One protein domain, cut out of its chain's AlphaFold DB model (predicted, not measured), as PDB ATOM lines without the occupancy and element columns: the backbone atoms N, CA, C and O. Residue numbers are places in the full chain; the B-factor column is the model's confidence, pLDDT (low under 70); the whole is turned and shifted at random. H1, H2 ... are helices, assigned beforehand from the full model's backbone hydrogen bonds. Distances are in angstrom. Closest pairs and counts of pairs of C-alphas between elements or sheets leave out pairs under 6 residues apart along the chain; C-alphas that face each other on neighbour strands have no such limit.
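AT A GLANCE: This is residues 39 to 211 of the 215 residues of an uncharacterized protein of Planktothrix rubescens NIVA-CYA 18 (UniProt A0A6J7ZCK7). Six roughly aligned helices make an up-and-down bundle, each running against the one before it in the chain, with H2 and H5 side by side in its middle and H1 and H4 at its two far sides. H3 packs between H1 and H2, the shorter H6 packs on H4 and one end of H5, and the long link of residues 132 to 143 crosses from H3 to H4. The printed part has 173 residues, all helix in class, with H1 to H6 in chain order and no named strand. It is compact, with a radius of gyration of the C-alphas of 16.9 A and spans of 48 by 36 by 24 A.

HOW THE PARTS SIT: H1, residues 39 to 67, touches H3, residues 106 to 131, the same way at 19 degrees, a shallow tilt; their closest C-alphas, Phe 50 and Lys 117, are 4.5 A apart. H2, residues 70 to 97, forms a hairpin with H3, touching it with residues 87 to 95 alone; the closest C-alphas, Cys 91 and Cys 115, are 5.7 A apart. H2 touches H5, residues 164 to 188, opposite ways, closest at the C-alphas of Phe 93 and Asn 169, 4.7 A. H5, with residues 181 to 188 alone, touches H6, residues 195 to 208, in a hairpin, closest at the C-alphas of Cys 185 and Gln 196, 5.2 A. H4, residues 144 to 160, touches H6, closest at the C-alphas of Leu 144 and Arg 201, 5.3 A. H3 and H4 are apart. In H1 to H6 every O i to N i+4 pair is within hydrogen-bond range.

IN THESE COORDINATES: H1 begins at C-alpha 39 (7.752, 13.260, -15.334) and is 42.8 A long; H2 is 40.1 A, H3 37.6 A and H5 36.3 A. H6 ends at C-alpha 208 (9.949, 31.501, 12.468).

THE WHOLE: The C-alphas of Gln 39 and Ala 193, the two farthest apart, are 51.5 A apart. The printed part has no cut. Residues 102 and 192 to 195 have pLDDT under 70.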
ATOM      1  N   GLN A  39       6.998  13.149 -16.588       84.81
ATOM      2  CA  GLN A  39       7.752  13.260 -15.334       84.81
ATOM      3  C   GLN A  39       9.239  13.558 -15.570       84.81
ATOM      4  O   GLN A  39       9.858  14.264 -14.775       84.81
ATOM      5  N   ALA A  40       9.814  13.044 -16.660       86.75
ATOM      6  CA  ALA A  40      11.192  13.333 -17.036       86.75
ATOM      7  C   ALA A  40      11.372  14.818 -17.392       86.75
ATOM      8  O   ALA A  40      12.328  15.436 -16.923       86.75
ATOM      9  N   ASP A  41      10.421  15.404 -18.128       88.00
ATOM     10  CA  ASP A  41      10.440  16.832 -18.462       88.00
ATOM     11  C   ASP A  41      10.281  17.700 -17.212       88.00
ATOM     12  O   ASP A  41      11.046  18.642 -17.018       88.00
ATOM     13  N   MET A  42       9.348  17.351 -16.316       88.25
ATOM     14  CA  MET A  42       9.167  18.059 -15.042       88.25
ATOM     15  C   MET A  42      10.442  18.031 -14.188       88.25
ATOM     16  O   MET A  42      10.866  19.061 -13.657       88.25
ATOM     17  N   ASN A  43      11.095  16.868 -14.091       90.12
ATOM     18  CA  ASN A  43      12.365  16.724 -13.381       90.12
ATOM     19  C   ASN A  43      13.464  17.582 -14.019       90.12
ATOM     20  O   ASN A  43      14.170  18.306 -13.315       90.12
ATOM     21  N   GLY A  44      13.596  17.519 -15.348       90.25
ATOM     22  CA  GLY A  44      14.559  18.320 -16.100       90.25
ATOM     23  C   GLY A  44      14.345  19.819 -15.892       90.25
ATOM     24  O   GLY A  44      15.306  20.559 -15.684       90.25
ATOM     25  N   CYS A  45      13.089  20.254 -15.851       92.06
ATOM     26  CA  CYS A  45      12.722  21.636 -15.589       92.06
ATOM     27  C   CYS A  45      13.081  22.106 -14.184       92.06
ATOM     28  O   CYS A  45      13.690  23.165 -14.046       92.06
ATOM     29  N   ALA A  46      12.798  21.314 -13.148       92.25
ATOM     30  CA  ALA A  46      13.187  21.669 -11.785       92.25
ATOM     31  C   ALA A  46      14.713  21.870 -11.666       92.25
ATOM     32  O   ALA A  46      15.172  22.851 -11.075       92.25
ATOM     33  N   VAL A  47      15.501  20.986 -12.290       94.00
ATOM     34  CA  VAL A  47      16.969  21.094 -12.340       94.00
ATOM     35  C   VAL A  47      17.414  22.364 -13.069       94.00
ATOM     36  O   VAL A  47      18.284  23.084 -12.582       94.00
ATOM     37  N   GLU A  48      16.838  22.642 -14.236       94.44
ATOM     38  CA  GLU A  48      17.209  23.787 -15.070       94.44
ATOM     39  C   GLU A  48      16.856  25.127 -14.403       94.44
ATOM     40  O   GLU A  48      17.669  26.054 -14.392       94.44
ATOM     41  N   MET A  49      15.693  25.213 -13.755       93.62
ATOM     42  CA  MET A  49      15.298  26.400 -12.995       93.62
ATOM     43  C   MET A  49      16.215  26.641 -11.788       93.62
ATOM     44  O   MET A  49      16.575  27.785 -11.509       93.62
ATOM     45  N   PHE A  50      16.648  25.583 -11.092       96.75
ATOM     46  CA  PHE A  50      17.657  25.723 -10.039       96.75
ATOM     47  C   PHE A  50      19.002  26.214 -10.594       96.75
ATOM     48  O   PHE A  50      19.581  27.137 -10.026       96.75
ATOM     49  N   LYS A  51      19.483  25.666 -11.719       97.50
ATOM     50  CA  LYS A  51      20.738  26.118 -12.351       97.50
ATOM     51  C   LYS A  51      20.716  27.609 -12.684       97.50
ATOM     52  O   LYS A  51      21.716  28.295 -12.489       97.50
ATOM     53  N   GLN A  52      19.585  28.122 -13.157       96.38
ATOM     54  CA  GLN A  52      19.428  29.553 -13.426       96.38
ATOM     55  C   GLN A  52      19.466  30.392 -12.156       96.38
ATOM     56  O   GLN A  52      20.160  31.409 -12.127       96.38
ATOM     57  N   ALA A  53      18.765  29.967 -11.103       98.06
ATOM     58  CA  ALA A  53      18.827  30.642  -9.812       98.06
ATOM     59  C   ALA A  53      20.265  30.653  -9.262       98.06
ATOM     60  O   ALA A  53      20.741  31.692  -8.808       98.06
ATOM     61  N   ASP A  54      20.990  29.537  -9.368       98.56
ATOM     62  CA  ASP A  54      22.376  29.431  -8.903       98.56
ATOM     63  C   ASP A  54      23.329  30.321  -9.720       98.56
ATOM     64  O   ASP A  54      24.193  31.000  -9.162       98.56
ATOM     65  N   ALA A  55      23.128  30.428 -11.036       98.62
ATOM     66  CA  ALA A  55      23.876  31.368 -11.870       98.62
ATOM     67  C   ALA A  55      23.636  32.834 -11.456       98.62
ATOM     68  O   ALA A  55      24.583  33.623 -11.383       98.62
ATOM     69  N   GLN A  56      22.388  33.202 -11.140       98.56
ATOM     70  CA  GLN A  56      22.050  34.546 -10.657       98.56
ATOM     71  C   GLN A  56      22.676  34.836  -9.288       98.56
ATOM     72  O   GLN A  56      23.251  35.912  -9.099       98.56
ATOM     73  N   LEU A  57      22.635  33.865  -8.372       98.81
ATOM     74  CA  LEU A  57      23.285  33.951  -7.068       98.81
ATOM     75  C   LEU A  57      24.787  34.206  -7.211       98.81
ATOM     76  O   LEU A  57      25.318  35.133  -6.600       98.81
ATOM     77  N   ASN A  58      25.470  33.407  -8.034       98.75
ATOM     78  CA  ASN A  58      26.909  33.532  -8.249       98.75
ATOM     79  C   ASN A  58      27.274  34.884  -8.880       98.75
ATOM     80  O   ASN A  58      28.245  35.518  -8.463       98.75
ATOM     81  N   ALA A  59      26.473  35.377  -9.829       98.69
ATOM     82  CA  ALA A  59      26.672  36.700 -10.412       98.69
ATOM     83  C   ALA A  59      26.496  37.826  -9.372       98.69
ATOM     84  O   ALA A  59      27.300  38.760  -9.335       98.69
ATOM     85  N   ALA A  60      25.477  37.744  -8.512       98.62
ATOM     86  CA  ALA A  60      25.265  38.709  -7.432       98.62
ATOM     87  C   ALA A  60      26.393  38.650  -6.386       98.62
ATOM     88  O   ALA A  60      26.911  39.692  -5.982       98.62
ATOM     89  N   TYR A  61      26.839  37.445  -6.016       98.62
ATOM     90  CA  TYR A  61      27.976  37.231  -5.121       98.62
ATOM     91  C   TYR A  61      29.252  37.881  -5.664       98.62
ATOM     92  O   TYR A  61      29.900  38.653  -4.959       98.62
ATOM     93  N   GLN A  62      29.586  37.644  -6.935       98.62
ATOM     94  CA  GLN A  62      30.758  38.246  -7.574       98.62
ATOM     95  C   GLN A  62      30.699  39.776  -7.536       98.62
ATOM     96  O   GLN A  62      31.657  40.406  -7.087       98.62
ATOM     97  N   ARG A  63      29.561  40.375  -7.915       98.50
ATOM     98  CA  ARG A  63      29.369  41.834  -7.838       98.50
ATOM     99  C   ARG A  63      29.557  42.357  -6.418       98.50
ATOM    100  O   ARG A  63      30.294  43.318  -6.223       98.50
ATOM    101  N   LEU A  64      28.940  41.714  -5.426       97.38
ATOM    102  CA  LEU A  64      29.055  42.134  -4.031       97.38
ATOM    103  C   LEU A  64      30.505  42.032  -3.533       97.38
ATOM    104  O   LEU A  64      31.013  42.972  -2.931       97.38
ATOM    105  N   THR A  65      31.208  40.936  -3.834       97.75
ATOM    106  CA  THR A  65      32.619  40.767  -3.441       97.75
ATOM    107  C   THR A  65      33.574  41.754  -4.118       97.75
ATOM    108  O   THR A  65      34.672  41.958  -3.604       97.75
ATOM    109  N   TYR A  66      33.182  42.347  -5.250       97.31
ATOM    110  CA  TYR A  66      33.960  43.371  -5.949       97.31
ATOM    111  C   TYR A  66      33.839  44.754  -5.289       97.31
ATOM    112  O   TYR A  66      34.800  45.517  -5.297       97.31
ATOM    113  N   ILE A  67      32.681  45.077  -4.705       95.56
ATOM    114  CA  ILE A  67      32.407  46.414  -4.148       95.56
ATOM    115  C   ILE A  67      32.697  46.538  -2.645       95.56
ATOM    116  O   ILE A  67      32.804  47.651  -2.133       95.56
ATOM    117  N   VAL A  68      32.798  45.425  -1.913       95.06
ATOM    118  CA  VAL A  68      33.087  45.440  -0.468       95.06
ATOM    119  C   VAL A  68      34.592  45.407  -0.184       95.06
ATOM    120  O   VAL A  68      35.381  44.901  -0.979       95.06
ATOM    121  N   SER A  69      35.004  45.912   0.985       95.75
ATOM    122  CA  SER A  69      36.408  45.863   1.418       95.75
ATOM    123  C   SER A  69      36.913  44.419   1.595       95.75
ATOM    124  O   SER A  69      36.104  43.509   1.806       95.75
ATOM    125  N   PRO A  70      38.240  44.178   1.585       96.50
ATOM    126  CA  PRO A  70      38.803  42.841   1.793       96.50
ATOM    127  C   PRO A  70      38.333  42.156   3.087       96.50
ATOM    128  O   PRO A  70      38.017  40.968   3.079       96.50
ATOM    129  N   GLU A  71      38.214  42.909   4.183       93.62
ATOM    130  CA  GLU A  71      37.704  42.391   5.459       93.62
ATOM    131  C   GLU A  71      36.238  41.943   5.345       93.62
ATOM    132  O   GLU A  71      35.878  40.828   5.734       93.62
ATOM    133  N   ARG A  72      35.384  42.787   4.748       95.50
ATOM    134  CA  ARG A  72      33.973  42.459   4.510       95.50
ATOM    135  C   ARG A  72      33.831  41.262   3.574       95.50
ATOM    136  O   ARG A  72      32.986  40.405   3.815       95.50
ATOM    137  N   LYS A  73      34.683  41.162   2.551       97.81
ATOM    138  CA  LYS A  73      34.730  40.024   1.626       97.81
ATOM    139  C   LYS A  73      35.039  38.714   2.351       97.81
ATOM    140  O   LYS A  73      34.398  37.705   2.058       97.81
ATOM    141  N   ALA A  74      35.970  38.712   3.306       98.06
ATOM    142  CA  ALA A  74      36.288  37.519   4.091       98.06
ATOM    143  C   ALA A  74      35.078  37.044   4.916       98.06
ATOM    144  O   ALA A  74      34.701  35.874   4.838       98.06
ATOM    145  N   LYS A  75      34.407  37.961   5.628       97.81
ATOM    146  CA  LYS A  75      33.189  37.653   6.402       97.81
ATOM    147  C   LYS A  75      32.036  37.188   5.508       97.81
ATOM    148  O   LYS A  75      31.376  36.201   5.819       97.81
ATOM    149  N   LEU A  76      31.837  37.844   4.362       98.12
ATOM    150  CA  LEU A  76      30.849  37.445   3.356       98.12
ATOM    151  C   LEU A  76      31.106  36.028   2.833       98.12
ATOM    152  O   LEU A  76      30.171  35.246   2.701       98.12
ATOM    153  N   THR A  77      32.367  35.693   2.554       98.62
ATOM    154  CA  THR A  77      32.753  34.364   2.059       98.62
ATOM    155  C   THR A  77      32.421  33.288   3.092       98.62
ATOM    156  O   THR A  77      31.819  32.274   2.751       98.62
ATOM    157  N   GLN A  78      32.737  33.527   4.370       98.75
ATOM    158  CA  GLN A  78      32.387  32.609   5.460       98.75
ATOM    159  C   GLN A  78      30.869  32.438   5.594       98.75
ATOM    160  O   GLN A  78      30.379  31.310   5.655       98.75
ATOM    161  N   ALA A  79      30.118  33.542   5.574       98.62
ATOM    162  CA  ALA A  79      28.660  33.505   5.615       98.62
ATOM    163  C   ALA A  79      28.071  32.747   4.415       98.62
ATOM    164  O   ALA A  79      27.115  31.997   4.579       98.62
ATOM    165  N   GLN A  80      28.647  32.897   3.219       98.88
ATOM    166  CA  GLN A  80      28.169  32.213   2.019       98.88
ATOM    167  C   GLN A  80      28.437  30.703   2.048       98.88
ATOM    168  O   GLN A  80      27.568  29.930   1.655       98.88
ATOM    169  N   LEU A  81      29.594  30.264   2.551       98.88
ATOM    170  CA  LEU A  81      29.877  28.836   2.731       98.88
ATOM    171  C   LEU A  81      28.932  28.202   3.762       98.88
ATOM    172  O   LEU A  81      28.376  27.133   3.518       98.88
ATOM    173  N   ALA A  82      28.685  28.893   4.878       98.88
ATOM    174  CA  ALA A  82      27.711  28.449   5.869       98.88
ATOM    175  C   ALA A  82      26.279  28.421   5.311       98.88
ATOM    176  O   ALA A  82      25.520  27.501   5.610       98.88
ATOM    177  N   TRP A  83      25.921  29.389   4.461       98.88
ATOM    178  CA  TRP A  83      24.633  29.407   3.773       98.88
ATOM    179  C   TRP A  83      24.441  28.192   2.857       98.88
ATOM    180  O   TRP A  83      23.361  27.608   2.866       98.88
ATOM    181  N   ILE A  84      25.470  27.778   2.106       98.88
ATOM    182  CA  ILE A  84      25.405  26.578   1.250       98.88
ATOM    183  C   ILE A  84      25.112  25.340   2.104       98.88
ATOM    184  O   ILE A  84      24.190  24.588   1.792       98.88
ATOM    185  N   GLN A  85      25.836  25.170   3.216       98.81
ATOM    186  CA  GLN A  85      25.609  24.052   4.136       98.81
ATOM    187  C   GLN A  85      24.188  24.072   4.713       98.81
ATOM    188  O   GLN A  85      23.541  23.028   4.796       98.81
ATOM    189  N   PHE A  86      23.693  25.254   5.091       98.81
ATOM    190  CA  PHE A  86      22.317  25.433   5.541       98.81
ATOM    191  C   PHE A  86      21.306  25.043   4.464       98.81
ATOM    192  O   PHE A  86      20.434  24.222   4.736       98.81
ATOM    193  N   ARG A  87      21.424  25.594   3.252       98.69
ATOM    194  CA  ARG A  87      20.530  25.302   2.124       98.69
ATOM    195  C   ARG A  87      20.446  23.802   1.876       98.69
ATOM    196  O   ARG A  87      19.353  23.258   1.743       98.69
ATOM    197  N   ASP A  88      21.595  23.143   1.813       98.56
ATOM    198  CA  ASP A  88      21.655  21.730   1.469       98.56
ATOM    199  C   ASP A  88      21.027  20.872   2.582       98.56
ATOM    200  O   ASP A  88      20.187  20.020   2.292       98.56
ATOM    201  N   ASN A  89      21.323  21.162   3.856       98.44
ATOM    202  CA  ASN A  89      20.692  20.483   4.994       98.44
ATOM    203  C   ASN A  89      19.183  20.752   5.080       98.44
ATOM    204  O   ASN A  89      18.402  19.845   5.357       98.44
ATOM    205  N   GLN A  90      18.759  21.985   4.811       97.88
ATOM    206  CA  GLN A  90      17.354  22.375   4.790       97.88
ATOM    207  C   GLN A  90      16.581  21.613   3.709       97.88
ATOM    208  O   GLN A  90      15.503  21.089   3.980       97.88
ATOM    209  N   CYS A  91      17.144  21.481   2.507       97.25
ATOM    210  CA  CYS A  91      16.499  20.727   1.436       97.25
ATOM    211  C   CYS A  91      16.527  19.210   1.655       97.25
ATOM    212  O   CYS A  91      15.610  18.523   1.205       97.25
ATOM    213  N   LEU A  92      17.523  18.676   2.373       96.19
ATOM    214  CA  LEU A  92      17.485  17.293   2.859       96.19
ATOM    215  C   LEU A  92      16.363  17.096   3.884       96.19
ATOM    216  O   LEU A  92      15.618  16.118   3.794       96.19
ATOM    217  N   PHE A  93      16.186  18.048   4.807       95.75
ATOM    218  CA  PHE A  93      15.076  18.016   5.751       95.75
ATOM    219  C   PHE A  93      13.726  18.031   5.031       95.75
ATOM    220  O   PHE A  93      12.952  17.099   5.221       95.75
ATOM    221  N   GLU A  94      13.462  19.005   4.157       93.75
ATOM    222  CA  GLU A  94      12.184  19.106   3.432       93.75
ATOM    223  C   GLU A  94      11.862  17.840   2.631       93.75
ATOM    224  O   GLU A  94      10.721  17.375   2.612       93.75
ATOM    225  N   LEU A  95      12.883  17.234   2.025       93.75
ATOM    226  CA  LEU A  95      12.751  15.977   1.307       93.75
ATOM    227  C   LEU A  95      12.362  14.816   2.239       93.75
ATOM    228  O   LEU A  95      11.406  14.089   1.963       93.75
ATOM    229  N   SER A  96      13.091  14.639   3.342       93.56
ATOM    230  CA  SER A  96      12.824  13.570   4.314       93.56
ATOM    231  C   SER A  96      11.493  13.755   5.055       93.56
ATOM    232  O   SER A  96      10.750  12.788   5.209       93.56
ATOM    233  N   ASN A  97      11.136  14.990   5.417       91.56
ATOM    234  CA  ASN A  97       9.864  15.343   6.050       91.56
ATOM    235  C   ASN A  97       8.661  15.046   5.143       91.56
ATOM    236  O   ASN A  97       7.610  14.620   5.607       91.56
ATOM    237  N   ALA A  98       8.823  15.194   3.827       89.75
ATOM    238  CA  ALA A  98       7.796  14.832   2.854       89.75
ATOM    239  C   ALA A  98       7.689  13.315   2.584       89.75
ATOM    240  O   ALA A  98       7.017  12.916   1.630       89.75
ATOM    241  N   GLY A  99       8.384  12.465   3.352       86.44
ATOM    242  CA  GLY A  99       8.421  11.015   3.138       86.44
ATOM    243  C   GLY A  99       9.171  10.604   1.867       86.44
ATOM    244  O   GLY A  99       8.932   9.528   1.323       86.44
ATOM    245  N   ARG A 100      10.060  11.463   1.353       85.50
ATOM    246  CA  ARG A 100      10.793  11.269   0.085       85.50
ATOM    247  C   ARG A 100      12.286  11.041   0.310       85.50
ATOM    248  O   ARG A 100      13.098  11.412  -0.538       85.50
ATOM    249  N   ALA A 101      12.632  10.433   1.446       76.88
ATOM    250  CA  ALA A 101      13.989  10.042   1.816       76.88
ATOM    251  C   ALA A 101      14.761   9.419   0.634       76.88
ATOM    252  O   ALA A 101      14.205   8.688  -0.191       76.88
ATOM    253  N   GLY A 102      16.036   9.779   0.498       68.56
ATOM    254  CA  GLY A 102      16.878   9.410  -0.646       68.56
ATOM    255  C   GLY A 102      16.654  10.225  -1.931       68.56
ATOM    256  O   GLY A 102      17.594  10.404  -2.691       68.56
ATOM    257  N   GLY A 103      15.465  10.776  -2.195       73.06
ATOM    258  CA  GLY A 103      15.255  11.792  -3.244       73.06
ATOM    259  C   GLY A 103      15.316  11.334  -4.703       73.06
ATOM    260  O   GLY A 103      15.179  12.165  -5.597       73.06
ATOM    261  N   HIS A 104      15.481  10.036  -4.955       73.69
ATOM    262  CA  HIS A 104      15.618   9.478  -6.305       73.69
ATOM    263  C   HIS A 104      14.277   9.260  -7.032       73.69
ATOM    264  O   HIS A 104      14.266   8.977  -8.228       73.69
ATOM    265  N   SER A 105      13.139   9.381  -6.339       81.44
ATOM    266  CA  SER A 105      11.821   9.324  -6.982       81.44
ATOM    267  C   SER A 105      11.562  10.590  -7.807       81.44
ATOM    268  O   SER A 105      12.105  11.650  -7.501       81.44
ATOM    269  N   GLY A 106      10.693  10.524  -8.824       80.00
ATOM    270  CA  GLY A 106      10.358  11.705  -9.637       80.00
ATOM    271  C   GLY A 106       9.880  12.899  -8.794       80.00
ATOM    272  O   GLY A 106      10.382  14.011  -8.938       80.00
ATOM    273  N   LEU A 107       9.004  12.650  -7.815       85.69
ATOM    274  CA  LEU A 107       8.576  13.674  -6.852       85.69
ATOM    275  C   LEU A 107       9.704  14.118  -5.906       85.69
ATOM    276  O   LEU A 107       9.722  15.275  -5.485       85.69
ATOM    277  N   GLY A 108      10.646  13.232  -5.573       89.62
ATOM    278  CA  GLY A 108      11.837  13.560  -4.786       89.62
ATOM    279  C   GLY A 108      12.753  14.554  -5.502       89.62
ATOM    280  O   GLY A 108      13.169  15.542  -4.895       89.62
ATOM    281  N   VAL A 109      12.975  14.366  -6.808       90.69
ATOM    282  CA  VAL A 109      13.760  15.287  -7.644       90.69
ATOM    283  C   VAL A 109      13.119  16.674  -7.661       90.69
ATOM    284  O   VAL A 109      13.780  17.659  -7.329       90.69
ATOM    285  N   ILE A 110      11.820  16.763  -7.968       91.19
ATOM    286  CA  ILE A 110      11.107  18.051  -7.998       91.19
ATOM    287  C   ILE A 110      11.146  18.737  -6.629       91.19
ATOM    288  O   ILE A 110      11.441  19.931  -6.562       91.19
ATOM    289  N   THR A 111      10.903  17.991  -5.542       92.12
ATOM    290  CA  THR A 111      10.926  18.529  -4.168       92.12
ATOM    291  C   THR A 111      12.294  19.137  -3.857       92.12
ATOM    292  O   THR A 111      12.388  20.293  -3.446       92.12
ATOM    293  N   ARG A 112      13.374  18.391  -4.122       94.88
ATOM    294  CA  ARG A 112      14.744  18.829  -3.839       94.88
ATOM    295  C   ARG A 112      15.119  20.078  -4.631       94.88
ATOM    296  O   ARG A 112      15.595  21.047  -4.048       94.88
ATOM    297  N   TYR A 113      14.928  20.066  -5.948       95.62
ATOM    298  CA  TYR A 113      15.382  21.168  -6.797       95.62
ATOM    299  C   TYR A 113      14.521  22.426  -6.654       95.62
ATOM    300  O   TYR A 113      15.058  23.531  -6.720       95.62
ATOM    301  N   THR A 114      13.226  22.283  -6.363       95.06
ATOM    302  CA  THR A 114      12.373  23.430  -6.015       95.06
ATOM    303  C   THR A 114      12.823  24.077  -4.703       95.06
ATOM    304  O   THR A 114      12.949  25.299  -4.651       95.06
ATOM    305  N   CYS A 115      13.154  23.280  -3.677       97.31
ATOM    306  CA  CYS A 115      13.730  23.799  -2.434       97.31
ATOM    307  C   CYS A 115      15.057  24.531  -2.688       97.31
ATOM    308  O   CYS A 115      15.225  25.686  -2.286       97.31
ATOM    309  N   LEU A 116      15.984  23.894  -3.416       98.25
ATOM    310  CA  LEU A 116      17.286  24.485  -3.733       98.25
ATOM    311  C   LEU A 116      17.126  25.826  -4.457       98.25
ATOM    312  O   LEU A 116      17.806  26.792  -4.108       98.25
ATOM    313  N   LYS A 117      16.206  25.903  -5.424       98.19
ATOM    314  CA  LYS A 117      15.863  27.138  -6.133       98.19
ATOM    315  C   LYS A 117      15.357  28.217  -5.175       98.19
ATOM    316  O   LYS A 117      15.923  29.306  -5.170       98.19
ATOM    317  N   LEU A 118      14.343  27.920  -4.361       97.31
ATOM    318  CA  LEU A 118      13.704  28.893  -3.469       97.31
ATOM    319  C   LEU A 118      14.711  29.552  -2.518       97.31
ATOM    320  O   LEU A 118      14.782  30.779  -2.425       97.31
ATOM    321  N   TRP A 119      15.545  28.750  -1.854       98.25
ATOM    322  CA  TRP A 119      16.559  29.280  -0.941       98.25
ATOM    323  C   TRP A 119      17.643  30.076  -1.677       98.25
ATOM    324  O   TRP A 119      18.121  31.089  -1.163       98.25
ATOM    325  N   THR A 120      18.005  29.656  -2.892       98.75
ATOM    326  CA  THR A 120      18.985  30.341  -3.753       98.75
ATOM    327  C   THR A 120      18.478  31.703  -4.231       98.75
ATOM    328  O   THR A 120      19.223  32.683  -4.202       98.75
ATOM    329  N   GLU A 121      17.201  31.809  -4.597       98.50
ATOM    330  CA  GLU A 121      16.564  33.082  -4.951       98.50
ATOM    331  C   GLU A 121      16.494  34.026  -3.749       98.50
ATOM    332  O   GLU A 121      16.865  35.195  -3.868       98.50
ATOM    333  N   LYS A 122      16.120  33.514  -2.566       97.56
ATOM    334  CA  LYS A 122      16.131  34.299  -1.321       97.56
ATOM    335  C   LYS A 122      17.524  34.868  -1.037       97.56
ATOM    336  O   LYS A 122      17.659  36.065  -0.801       97.56
ATOM    337  N   ARG A 123      18.575  34.050  -1.159       98.25
ATOM    338  CA  ARG A 123      19.957  34.509  -0.953       98.25
ATOM    339  C   ARG A 123      20.423  35.515  -2.003       98.25
ATOM    340  O   ARG A 123      21.142  36.459  -1.683       98.25
ATOM    341  N   THR A 124      20.001  35.336  -3.251       98.69
ATOM    342  CA  THR A 124      20.265  36.300  -4.327       98.69
ATOM    343  C   THR A 124      19.643  37.657  -3.999       98.69
ATOM    344  O   THR A 124      20.271  38.695  -4.216       98.69
ATOM    345  N   ASN A 125      18.435  37.664  -3.429       97.31
ATOM    346  CA  ASN A 125      17.781  38.885  -2.975       97.31
ATOM    347  C   ASN A 125      18.549  39.577  -1.833       97.31
ATOM    348  O   ASN A 125      18.748  40.789  -1.918       97.31
ATOM    349  N   ASP A 126      19.059  38.831  -0.842       96.12
ATOM    350  CA  ASP A 126      19.918  39.400   0.213       96.12
ATOM    351  C   ASP A 126      21.115  40.150  -0.398       96.12
ATOM    352  O   ASP A 126      21.401  41.298  -0.057       96.12
ATOM    353  N   PHE A 127      21.802  39.529  -1.365       97.88
ATOM    354  CA  PHE A 127      22.946  40.146  -2.038       97.88
ATOM    355  C   PHE A 127      22.573  41.404  -2.812       97.88
ATOM    356  O   PHE A 127      23.302  42.395  -2.745       97.88
ATOM    357  N   ASN A 128      21.437  41.401  -3.506       97.19
ATOM    358  CA  ASN A 128      20.951  42.586  -4.207       97.19
ATOM    359  C   ASN A 128      20.652  43.737  -3.236       97.19
ATOM    360  O   ASN A 128      20.997  44.881  -3.525       97.19
ATOM    361  N   GLN A 129      20.086  43.439  -2.066       94.38
ATOM    362  CA  GLN A 129      19.844  44.426  -1.015       94.38
ATOM    363  C   GLN A 129      21.156  44.988  -0.449       94.38
ATOM    364  O   GLN A 129      21.289  46.204  -0.309       94.38
ATOM    365  N   TYR A 130      22.172  44.148  -0.221       94.44
ATOM    366  CA  TYR A 130      23.502  44.614   0.195       94.44
ATOM    367  C   TYR A 130      24.172  45.501  -0.859       94.44
ATOM    368  O   TYR A 130      24.728  46.542  -0.515       94.44
ATOM    369  N   ILE A 131      24.081  45.131  -2.142       95.25
ATOM    370  CA  ILE A 131      24.600  45.933  -3.263       95.25
ATOM    371  C   ILE A 131      23.930  47.311  -3.300       95.25
ATOM    372  O   ILE A 131      24.591  48.317  -3.547       95.25
ATOM    373  N   GLN A 132      22.633  47.373  -3.001       93.56
ATOM    374  CA  GLN A 132      21.867  48.620  -2.938       93.56
ATOM    375  C   GLN A 132      22.041  49.373  -1.608       93.56
ATOM    376  O   GLN A 132      21.418  50.414  -1.415       93.56
ATOM    377  N   SER A 133      22.878  48.876  -0.687       89.12
ATOM    378  CA  SER A 133      23.031  49.409   0.678       89.12
ATOM    379  C   SER A 133      21.713  49.477   1.465       89.12
ATOM    380  O   SER A 133      21.543  50.301   2.362       89.12
ATOM    381  N   GLN A 134      20.770  48.591   1.148       89.69
ATOM    382  CA  GLN A 134      19.458  48.485   1.777       89.69
ATOM    383  C   GLN A 134      19.450  47.320   2.765       89.69
ATOM    384  O   GLN A 134      18.865  46.277   2.492       89.69
ATOM    385  N   LEU A 135      20.111  47.480   3.917       86.25
ATOM    386  CA  LEU A 135      20.083  46.442   4.953       86.25
ATOM    387  C   LEU A 135      18.637  46.177   5.398       86.25
ATOM    388  O   LEU A 135      17.977  47.096   5.903       86.25
ATOM    389  N   PRO A 136      18.142  44.937   5.253       83.75
ATOM    390  CA  PRO A 136      16.788  44.605   5.660       83.75
ATOM    391  C   PRO A 136      16.625  44.775   7.170       83.75
ATOM    392  O   PRO A 136      17.539  44.482   7.946       83.75
ATOM    393  N   LYS A 137      15.451  45.224   7.606       84.75
ATOM    394  CA  LYS A 137      15.137  45.449   9.023       84.75
ATOM    395  C   LYS A 137      14.121  44.417   9.515       84.75
ATOM    396  O   LYS A 137      13.333  43.933   8.704       84.75
ATOM    397  N   PRO A 138      14.105  44.091  10.820       85.19
ATOM    398  CA  PRO A 138      13.036  43.279  11.385       85.19
ATOM    399  C   PRO A 138      11.679  43.977  11.193       85.19
ATOM    400  O   PRO A 138      11.552  45.186  11.379       85.19
ATOM    401  N   ASN A 139      10.671  43.198  10.816       80.62
ATOM    402  CA  ASN A 139       9.285  43.614  10.567       80.62
ATOM    403  C   ASN A 139       8.428  43.665  11.845       80.62
ATOM    404  O   ASN A 139       7.346  44.249  11.820       80.62
ATOM    405  N   ARG A 140       8.875  43.087  12.970       80.94
ATOM    406  CA  ARG A 140       8.218  43.231  14.283       80.94
ATOM    407  C   ARG A 140       9.194  43.727  15.342       80.94
ATOM    408  O   ARG A 140      10.364  43.350  15.365       80.94
ATOM    409  N   ASN A 141       8.679  44.524  16.275       85.06
ATOM    410  CA  ASN A 141       9.433  44.981  17.437       85.06
ATOM    411  C   ASN A 141       9.396  43.932  18.563       85.06
ATOM    412  O   ASN A 141       8.768  44.145  19.595       85.06
ATOM    413  N   ARG A 142      10.006  42.764  18.329       90.75
ATOM    414  CA  ARG A 142      10.237  41.734  19.357       90.75
ATOM    415  C   ARG A 142      11.704  41.728  19.771       90.75
ATOM    416  O   ARG A 142      12.567  42.029  18.943       90.75
ATOM    417  N   SER A 143      11.975  41.397  21.033       93.50
ATOM    418  CA  SER A 143      13.346  41.190  21.508       93.50
ATOM    419  C   SER A 143      13.962  39.961  20.828       93.50
ATOM    420  O   SER A 143      13.242  39.084  20.339       93.50
ATOM    421  N   LEU A 144      15.296  39.888  20.772       93.44
ATOM    422  CA  LEU A 144      15.969  38.689  20.264       93.44
ATOM    423  C   LEU A 144      15.618  37.460  21.111       93.44
ATOM    424  O   LEU A 144      15.343  36.409  20.549       93.44
ATOM    425  N   GLU A 145      15.543  37.616  22.433       95.06
ATOM    426  CA  GLU A 145      15.184  36.535  23.353       95.06
ATOM    427  C   GLU A 145      13.794  35.955  23.047       95.06
ATOM    428  O   GLU A 145      13.634  34.740  22.948       95.06
ATOM    429  N   ASP A 146      12.791  36.809  22.819       94.88
ATOM    430  CA  ASP A 146      11.439  36.350  22.477       94.88
ATOM    431  C   ASP A 146      11.397  35.616  21.134       94.88
ATOM    432  O   ASP A 146      10.648  34.651  20.965       94.88
ATOM    433  N   LEU A 147      12.197  36.074  20.167       95.75
ATOM    434  CA  LEU A 147      12.320  35.425  18.867       95.75
ATOM    435  C   LEU A 147      13.021  34.069  18.992       95.75
ATOM    436  O   LEU A 147      12.546  33.091  18.426       95.75
ATOM    437  N   GLU A 148      14.106  33.970  19.755       95.81
ATOM    438  CA  GLU A 148      14.802  32.698  19.971       95.81
ATOM    439  C   GLU A 148      13.934  31.697  20.740       95.81
ATOM    440  O   GLU A 148      13.889  30.524  20.373       95.81
ATOM    441  N   ARG A 149      13.148  32.162  21.722       95.56
ATOM    442  CA  ARG A 149      12.148  31.330  22.404       95.56
ATOM    443  C   ARG A 149      11.108  30.783  21.425       95.56
ATOM    444  O   ARG A 149      10.860  29.582  21.411       95.56
ATOM    445  N   GLY A 150      10.532  31.643  20.582       94.06
ATOM    446  CA  GLY A 150       9.558  31.226  19.569       94.06
ATOM    447  C   GLY A 150      10.143  30.264  18.531       94.06
ATOM    448  O   GLY A 150       9.485  29.307  18.134       94.06
ATOM    449  N   LEU A 151      11.396  30.485  18.126       95.69
ATOM    450  CA  LEU A 151      12.114  29.594  17.222       95.69
ATOM    451  C   LEU A 151      12.319  28.201  17.835       95.69
ATOM    452  O   LEU A 151      12.094  27.201  17.155       95.69
ATOM    453  N   ASN A 152      12.731  28.133  19.104       95.00
ATOM    454  CA  ASN A 152      12.927  26.863  19.805       95.00
ATOM    455  C   ASN A 152      11.615  26.081  19.923       95.00
ATOM    456  O   ASN A 152      11.595  24.903  19.579       95.00
ATOM    457  N   ILE A 153      10.515  26.752  20.283       94.06
ATOM    458  CA  ILE A 153       9.174  26.142  20.316       94.06
ATOM    459  C   ILE A 153       8.804  25.567  18.941       94.06
ATOM    460  O   ILE A 153       8.338  24.434  18.854       94.06
ATOM    461  N   GLY A 154       9.050  26.306  17.853       93.12
ATOM    462  CA  GLY A 154       8.782  25.818  16.496       93.12
ATOM    463  C   GLY A 154       9.539  24.527  16.166       93.12
ATOM    464  O   GLY A 154       8.960  23.587  15.618       93.12
ATOM    465  N   TYR A 155      10.821  24.446  16.536       94.94
ATOM    466  CA  TYR A 155      11.603  23.222  16.357       94.94
ATOM    467  C   TYR A 155      11.106  22.076  17.236       94.94
ATOM    468  O   TYR A 155      11.000  20.960  16.734       94.94
ATOM    469  N   GLU A 156      10.773  22.329  18.500       93.44
ATOM    470  CA  GLU A 156      10.217  21.318  19.407       93.44
ATOM    471  C   GLU A 156       8.911  20.729  18.857       93.44
ATOM    472  O   GLU A 156       8.769  19.508  18.804       93.44
ATOM    473  N   LEU A 157       8.000  21.575  18.360       91.75
ATOM    474  CA  LEU A 157       6.729  21.145  17.771       91.75
ATOM    475  C   LEU A 157       6.916  20.281  16.522       91.75
ATOM    476  O   LEU A 157       6.264  19.243  16.392       91.75
ATOM    477  N   LEU A 158       7.826  20.666  15.619       91.00
ATOM    478  CA  LEU A 158       8.170  19.812  14.480       91.00
ATOM    479  C   LEU A 158       8.752  18.484  14.960       91.00
ATOM    480  O   LEU A 158       8.374  17.424  14.471       91.00
ATOM    481  N   ASN A 159       9.651  18.538  15.935       91.06
ATOM    482  CA  ASN A 159      10.409  17.390  16.396       91.06
ATOM    483  C   ASN A 159       9.538  16.277  17.001       91.06
ATOM    484  O   ASN A 159       9.880  15.107  16.844       91.06
ATOM    485  N   ILE A 160       8.413  16.617  17.642       90.88
ATOM    486  CA  ILE A 160       7.478  15.649  18.255       90.88
ATOM    487  C   ILE A 160       6.953  14.624  17.239       90.88
ATOM    488  O   ILE A 160       6.762  13.460  17.583       90.88
ATOM    489  N   ASN A 161       6.742  15.040  15.988       88.56
ATOM    490  CA  ASN A 161       6.156  14.195  14.943       88.56
ATOM    491  C   ASN A 161       7.202  13.583  13.998       88.56
ATOM    492  O   ASN A 161       6.844  12.933  13.015       88.56
ATOM    493  N   LEU A 162       8.494  13.787  14.271       92.12
ATOM    494  CA  LEU A 162       9.586  13.328  13.419       92.12
ATOM    495  C   LEU A 162      10.328  12.148  14.037       92.12
ATOM    496  O   LEU A 162      10.547  12.069  15.241       92.12
ATOM    497  N   SER A 163      10.786  11.243  13.178       90.81
ATOM    498  CA  SER A 163      11.667  10.142  13.561       90.81
ATOM    499  C   SER A 163      12.667   9.827  12.445       90.81
ATOM    500  O   SER A 163      12.540  10.312  11.316       90.81
ATOM    501  N   GLY A 164      13.695   9.039  12.770       92.31
ATOM    502  CA  GLY A 164      14.678   8.547  11.804       92.31
ATOM    503  C   GLY A 164      15.414   9.660  11.049       92.31
ATOM    504  O   GLY A 164      15.905  10.620  11.641       92.31
ATOM    505  N   GLU A 165      15.501   9.521   9.726       92.75
ATOM    506  CA  GLU A 165      16.240  10.450   8.862       92.75
ATOM    507  C   GLU A 165      15.702  11.886   8.936       92.75
ATOM    508  O   GLU A 165      16.485  12.833   8.982       92.75
ATOM    509  N   ALA A 166      14.379  12.067   9.016       93.44
ATOM    510  CA  ALA A 166      13.780  13.399   9.058       93.44
ATOM    511  C   ALA A 166      14.110  14.152  10.355       93.44
ATOM    512  O   ALA A 166      14.369  15.354  10.319       93.44
ATOM    513  N   HIS A 167      14.189  13.438  11.481       94.94
ATOM    514  CA  HIS A 167      14.644  13.996  12.756       94.94
ATOM    515  C   HIS A 167      16.102  14.481  12.673       94.94
ATOM    516  O   HIS A 167      16.402  15.630  13.005       94.94
ATOM    517  N   ASN A 168      17.003  13.643  12.151       95.81
ATOM    518  CA  ASN A 168      18.421  13.988  12.007       95.81
ATOM    519  C   ASN A 168      18.630  15.168  11.046       95.81
ATOM    520  O   ASN A 168      19.409  16.083  11.325       95.81
ATOM    521  N   ASN A 169      17.904  15.180   9.925       96.19
ATOM    522  CA  ASN A 169      17.989  16.260   8.951       96.19
ATOM    523  C   ASN A 169      17.441  17.582   9.510       96.19
ATOM    524  O   ASN A 169      18.008  18.632   9.205       96.19
ATOM    525  N   LEU A 170      16.401  17.557  10.359       96.50
ATOM    526  CA  LEU A 170      15.908  18.764  11.036       96.50
ATOM    527  C   LEU A 170      16.997  19.378  11.918       96.50
ATOM    528  O   LEU A 170      17.259  20.579  11.827       96.50
ATOM    529  N   GLN A 171      17.666  18.556  12.731       96.69
ATOM    530  CA  GLN A 171      18.753  19.012  13.600       96.69
ATOM    531  C   GLN A 171      19.923  19.588  12.791       96.69
ATOM    532  O   GLN A 171      20.453  20.652  13.125       96.69
ATOM    533  N   ALA A 172      20.299  18.931  11.691       98.12
ATOM    534  CA  ALA A 172      21.338  19.423  10.791       98.12
ATOM    535  C   ALA A 172      20.953  20.771  10.155       98.12
ATOM    536  O   ALA A 172      21.773  21.697  10.119       98.12
ATOM    537  N   ALA A 173      19.705  20.916   9.696       98.06
ATOM    538  CA  ALA A 173      19.178  22.161   9.141       98.06
ATOM    539  C   ALA A 173      19.160  23.287  10.188       98.06
ATOM    540  O   ALA A 173      19.620  24.392   9.906       98.06
ATOM    541  N   GLN A 174      18.717  23.003  11.416       98.12
ATOM    542  CA  GLN A 174      18.713  23.957  12.526       98.12
ATOM    543  C   GLN A 174      20.122  24.443  12.885       98.12
ATOM    544  O   GLN A 174      20.363  25.651  12.966       98.12
ATOM    545  N   SER A 175      21.052  23.509  13.089       98.38
ATOM    546  CA  SER A 175      22.444  23.799  13.449       98.38
ATOM    547  C   SER A 175      23.123  24.665  12.386       98.38
ATOM    548  O   SER A 175      23.625  25.754  12.676       98.38
ATOM    549  N   SER A 176      23.061  24.229  11.126       98.75
ATOM    550  CA  SER A 176      23.666  24.957  10.005       98.75
ATOM    551  C   SER A 176      23.018  26.323   9.765       98.75
ATOM    552  O   SER A 176      23.732  27.285   9.477       98.75
ATOM    553  N   TRP A 177      21.702  26.452   9.963       98.62
ATOM    554  CA  TRP A 177      21.019  27.745   9.915       98.62
ATOM    555  C   TRP A 177      21.547  28.716  10.978       98.62
ATOM    556  O   TRP A 177      21.814  29.874  10.662       98.62
ATOM    557  N   SER A 178      21.739  28.259  12.222       98.44
ATOM    558  CA  SER A 178      22.263  29.103  13.308       98.44
ATOM    559  C   SER A 178      23.678  29.602  12.998       98.44
ATOM    560  O   SER A 178      23.974  30.791  13.145       98.44
ATOM    561  N   VAL A 179      24.536  28.718  12.472       98.75
ATOM    562  CA  VAL A 179      25.889  29.077  12.018       98.75
ATOM    563  C   VAL A 179      25.831  30.121  10.901       98.75
ATOM    564  O   VAL A 179      26.497  31.156  10.995       98.75
ATOM    565  N   PHE A 180      25.002  29.896   9.876       98.75
ATOM    566  CA  PHE A 180      24.801  30.852   8.790       98.75
ATOM    567  C   PHE A 180      24.315  32.211   9.305       98.75
ATOM    568  O   PHE A 180      24.931  33.229   8.989       98.75
ATOM    569  N   ARG A 181      23.259  32.238  10.131       98.19
ATOM    570  CA  ARG A 181      22.711  33.459  10.738       98.19
ATOM    571  C   ARG A 181      23.808  34.261  11.422       98.19
ATOM    572  O   ARG A 181      23.974  35.445  11.139       98.19
ATOM    573  N   ASN A 182      24.571  33.620  12.302       97.69
ATOM    574  CA  ASN A 182      25.573  34.308  13.107       97.69
ATOM    575  C   ASN A 182      26.684  34.904  12.228       97.69
ATOM    576  O   ASN A 182      27.026  36.075  12.389       97.69
ATOM    577  N   LEU A 183      27.199  34.143  11.256       98.19
ATOM    578  CA  LEU A 183      28.225  34.626  10.323       98.19
ATOM    579  C   LEU A 183      27.700  35.738   9.408       98.19
ATOM    580  O   LEU A 183      28.392  36.730   9.170       98.19
ATOM    581  N   ASN A 184      26.461  35.620   8.930       97.31
ATOM    582  CA  ASN A 184      25.839  36.647   8.106       97.31
ATOM    583  C   ASN A 184      25.620  37.945   8.895       97.31
ATOM    584  O   ASN A 184      25.908  39.026   8.389       97.31
ATOM    585  N   CYS A 185      25.205  37.857  10.158       95.75
ATOM    586  CA  CYS A 185      25.038  39.035  11.005       95.75
ATOM    587  C   CYS A 185      26.360  39.675  11.426       95.75
ATOM    588  O   CYS A 185      26.419  40.893  11.574       95.75
ATOM    589  N   GLN A 186      27.445  38.903  11.533       94.81
ATOM    590  CA  GLN A 186      28.790  39.467  11.664       94.81
ATOM    591  C   GLN A 186      29.231  40.211  10.397       94.81
ATOM    592  O   GLN A 186      29.922  41.223  10.497       94.81
ATOM    593  N   PHE A 187      28.846  39.733   9.209       94.62
ATOM    594  CA  PHE A 187      29.059  40.460   7.959       94.62
ATOM    595  C   PHE A 187      28.219  41.745   7.906       94.62
ATOM    596  O   PHE A 187      28.771  42.813   7.649       94.62
ATOM    597  N   GLU A 188      26.922  41.694   8.214       93.62
ATOM    598  CA  GLU A 188      26.050  42.878   8.201       93.62
ATOM    599  C   GLU A 188      26.456  43.939   9.229       93.62
ATOM    600  O   GLU A 188      26.403  45.134   8.936       93.62
ATOM    601  N   ALA A 189      26.948  43.523  10.399       91.94
ATOM    602  CA  ALA A 189      27.471  44.430  11.420       91.94
ATOM    603  C   ALA A 189      28.625  45.311  10.914       91.94
ATOM    604  O   ALA A 189      28.857  46.390  11.447       91.94
ATOM    605  N   THR A 190      29.316  44.906   9.841       90.56
ATOM    606  CA  THR A 190      30.358  45.741   9.230       90.56
ATOM    607  C   THR A 190      29.812  46.962   8.486       90.56
ATOM    608  O   THR A 190      30.586  47.875   8.197       90.56
ATOM    609  N   PHE A 191      28.520  46.992   8.140       84.50
ATOM    610  CA  PHE A 191      27.886  48.081   7.389       84.50
ATOM    611  C   PHE A 191      27.253  49.152   8.287       84.50
ATOM    612  O   PHE A 191      27.088  50.281   7.830       84.50
ATOM    613  N   ALA A 192      26.906  48.838   9.539       69.06
ATOM    614  CA  ALA A 192      26.235  49.770  10.445       69.06
ATOM    615  C   ALA A 192      26.685  49.583  11.901       69.06
ATOM    616  O   ALA A 192      26.730  48.461  12.398       69.06
ATOM    617  N   ALA A 193      26.914  50.689  12.619       59.59
ATOM    618  CA  ALA A 193      27.387  50.705  14.011       59.59
ATOM    619  C   ALA A 193      26.457  50.003  15.033       59.59
ATOM    620  O   ALA A 193      26.873  49.742  16.155       59.59
ATOM    621  N   ILE A 194      25.215  49.673  14.650       59.59
ATOM    622  CA  ILE A 194      24.199  48.982  15.476       59.59
ATOM    623  C   ILE A 194      23.880  47.568  14.909       59.59
ATOM    624  O   ILE A 194      22.923  46.914  15.313       59.59
ATOM    625  N   GLY A 195      24.633  47.103  13.900       65.19
ATOM    626  CA  GLY A 195      24.134  46.194  12.857       65.19
ATOM    627  C   GLY A 195      23.922  44.717  13.215       65.19
ATOM    628  O   GLY A 195      23.172  44.045  12.508       65.19
ATOM    629  N   GLN A 196      24.516  44.193  14.294       82.31
ATOM    630  CA  GLN A 196      24.400  42.756  14.590       82.31
ATOM    631  C   GLN A 196      23.028  42.373  15.167       82.31
ATOM    632  O   GLN A 196      22.435  41.398  14.712       82.31
ATOM    633  N   ASP A 197      22.495  43.145  16.123       87.94
ATOM    634  CA  ASP A 197      21.205  42.849  16.772       87.94
ATOM    635  C   ASP A 197      20.035  42.881  15.776       87.94
ATOM    636  O   ASP A 197      19.211  41.965  15.734       87.94
ATOM    637  N   LEU A 198      19.995  43.901  14.912       89.56
ATOM    638  CA  LEU A 198      18.950  44.039  13.892       89.56
ATOM    639  C   LEU A 198      18.932  42.845  12.930       89.56
ATOM    640  O   LEU A 198      17.855  42.335  12.617       89.56
ATOM    641  N   CYS A 199      20.109  42.383  12.501       93.94
ATOM    642  CA  CYS A 199      20.225  41.204  11.650       93.94
ATOM    643  C   CYS A 199      19.768  39.934  12.377       93.94
ATOM    644  O   CYS A 199      18.971  39.171  11.828       93.94
ATOM    645  N   LEU A 200      20.219  39.722  13.623       95.19
ATOM    646  CA  LEU A 200      19.861  38.536  14.403       95.19
ATOM    647  C   LEU A 200      18.348  38.440  14.586       95.19
ATOM    648  O   LEU A 200      17.764  37.383  14.334       95.19
ATOM    649  N   ARG A 201      17.699  39.549  14.952       94.94
ATOM    650  CA  ARG A 201      16.243  39.602  15.099       94.94
ATOM    651  C   ARG A 201      15.526  39.343  13.782       94.94
ATOM    652  O   ARG A 201      14.644  38.489  13.732       94.94
ATOM    653  N   ARG A 202      15.924  40.025  12.707       94.50
ATOM    654  CA  ARG A 202      15.301  39.853  11.391       94.50
ATOM    655  C   ARG A 202      15.394  38.409  10.901       94.50
ATOM    656  O   ARG A 202      14.371  37.808  10.599       94.50
ATOM    657  N   MET A 203      16.597  37.840  10.853       96.00
ATOM    658  CA  MET A 203      16.789  36.484  10.334       96.00
ATOM    659  C   MET A 203      16.072  35.442  11.194       96.00
ATOM    660  O   MET A 203      15.488  34.507  10.653       96.00
ATOM    661  N   THR A 204      16.070  35.612  12.520       96.94
ATOM    662  CA  THR A 204      15.321  34.722  13.425       96.94
ATOM    663  C   THR A 204      13.822  34.825  13.180       96.94
ATOM    664  O   THR A 204      13.140  33.806  13.135       96.94
ATOM    665  N   GLN A 205      13.310  36.030  12.934       94.69
ATOM    666  CA  GLN A 205      11.913  36.214  12.579       94.69
ATOM    667  C   GLN A 205      11.548  35.550  11.243       94.69
ATOM    668  O   GLN A 205      10.570  34.812  11.196       94.69
ATOM    669  N   GLU A 206      12.347  35.747  10.195       93.69
ATOM    670  CA  GLU A 206      12.136  35.084   8.901       93.69
ATOM    671  C   GLU A 206      12.178  33.556   9.021       93.69
ATOM    672  O   GLU A 206      11.475  32.850   8.302       93.69
ATOM    673  N   ARG A 207      12.994  33.019   9.936       95.81
ATOM    674  CA  ARG A 207      13.039  31.577  10.185       95.81
ATOM    675  C   ARG A 207      11.796  31.070  10.903       95.81
ATOM    676  O   ARG A 207      11.352  29.975  10.588       95.81
ATOM    677  N   ILE A 208      11.227  31.845  11.825       94.06
ATOM    678  CA  ILE A 208       9.949  31.501  12.468       94.06
ATOM    679  C   ILE A 208       8.827  31.426  11.425       94.06
ATOM    680  O   ILE A 208       7.989  30.538  11.493       94.06
ATOM    681  N   GLU A 209       8.834  32.321  10.435       90.00
ATOM    682  CA  GLU A 209       7.834  32.347   9.355       90.00
ATOM    683  C   GLU A 209       7.891  31.109   8.435       90.00
ATOM    684  O   GLU A 209       6.949  30.867   7.687       90.00
ATOM    685  N   TRP A 210       8.965  30.310   8.489       90.19
ATOM    686  CA  TRP A 210       9.064  29.040   7.760       90.19
ATOM    687  C   TRP A 210       8.309  27.886   8.440       90.19
ATOM    688  O   TRP A 210       7.928  26.931   7.765       90.19
ATOM    689  N   PHE A 211       8.088  27.947   9.756       86.38
ATOM    690  CA  PHE A 211       7.295  26.921  10.432       86.38
ATOM    691  C   PHE A 211       5.826  27.068  10.025       86.38
ATOM    692  O   PHE A 211       5.351  28.199   9.884       86.38
TER     693      PHE A 211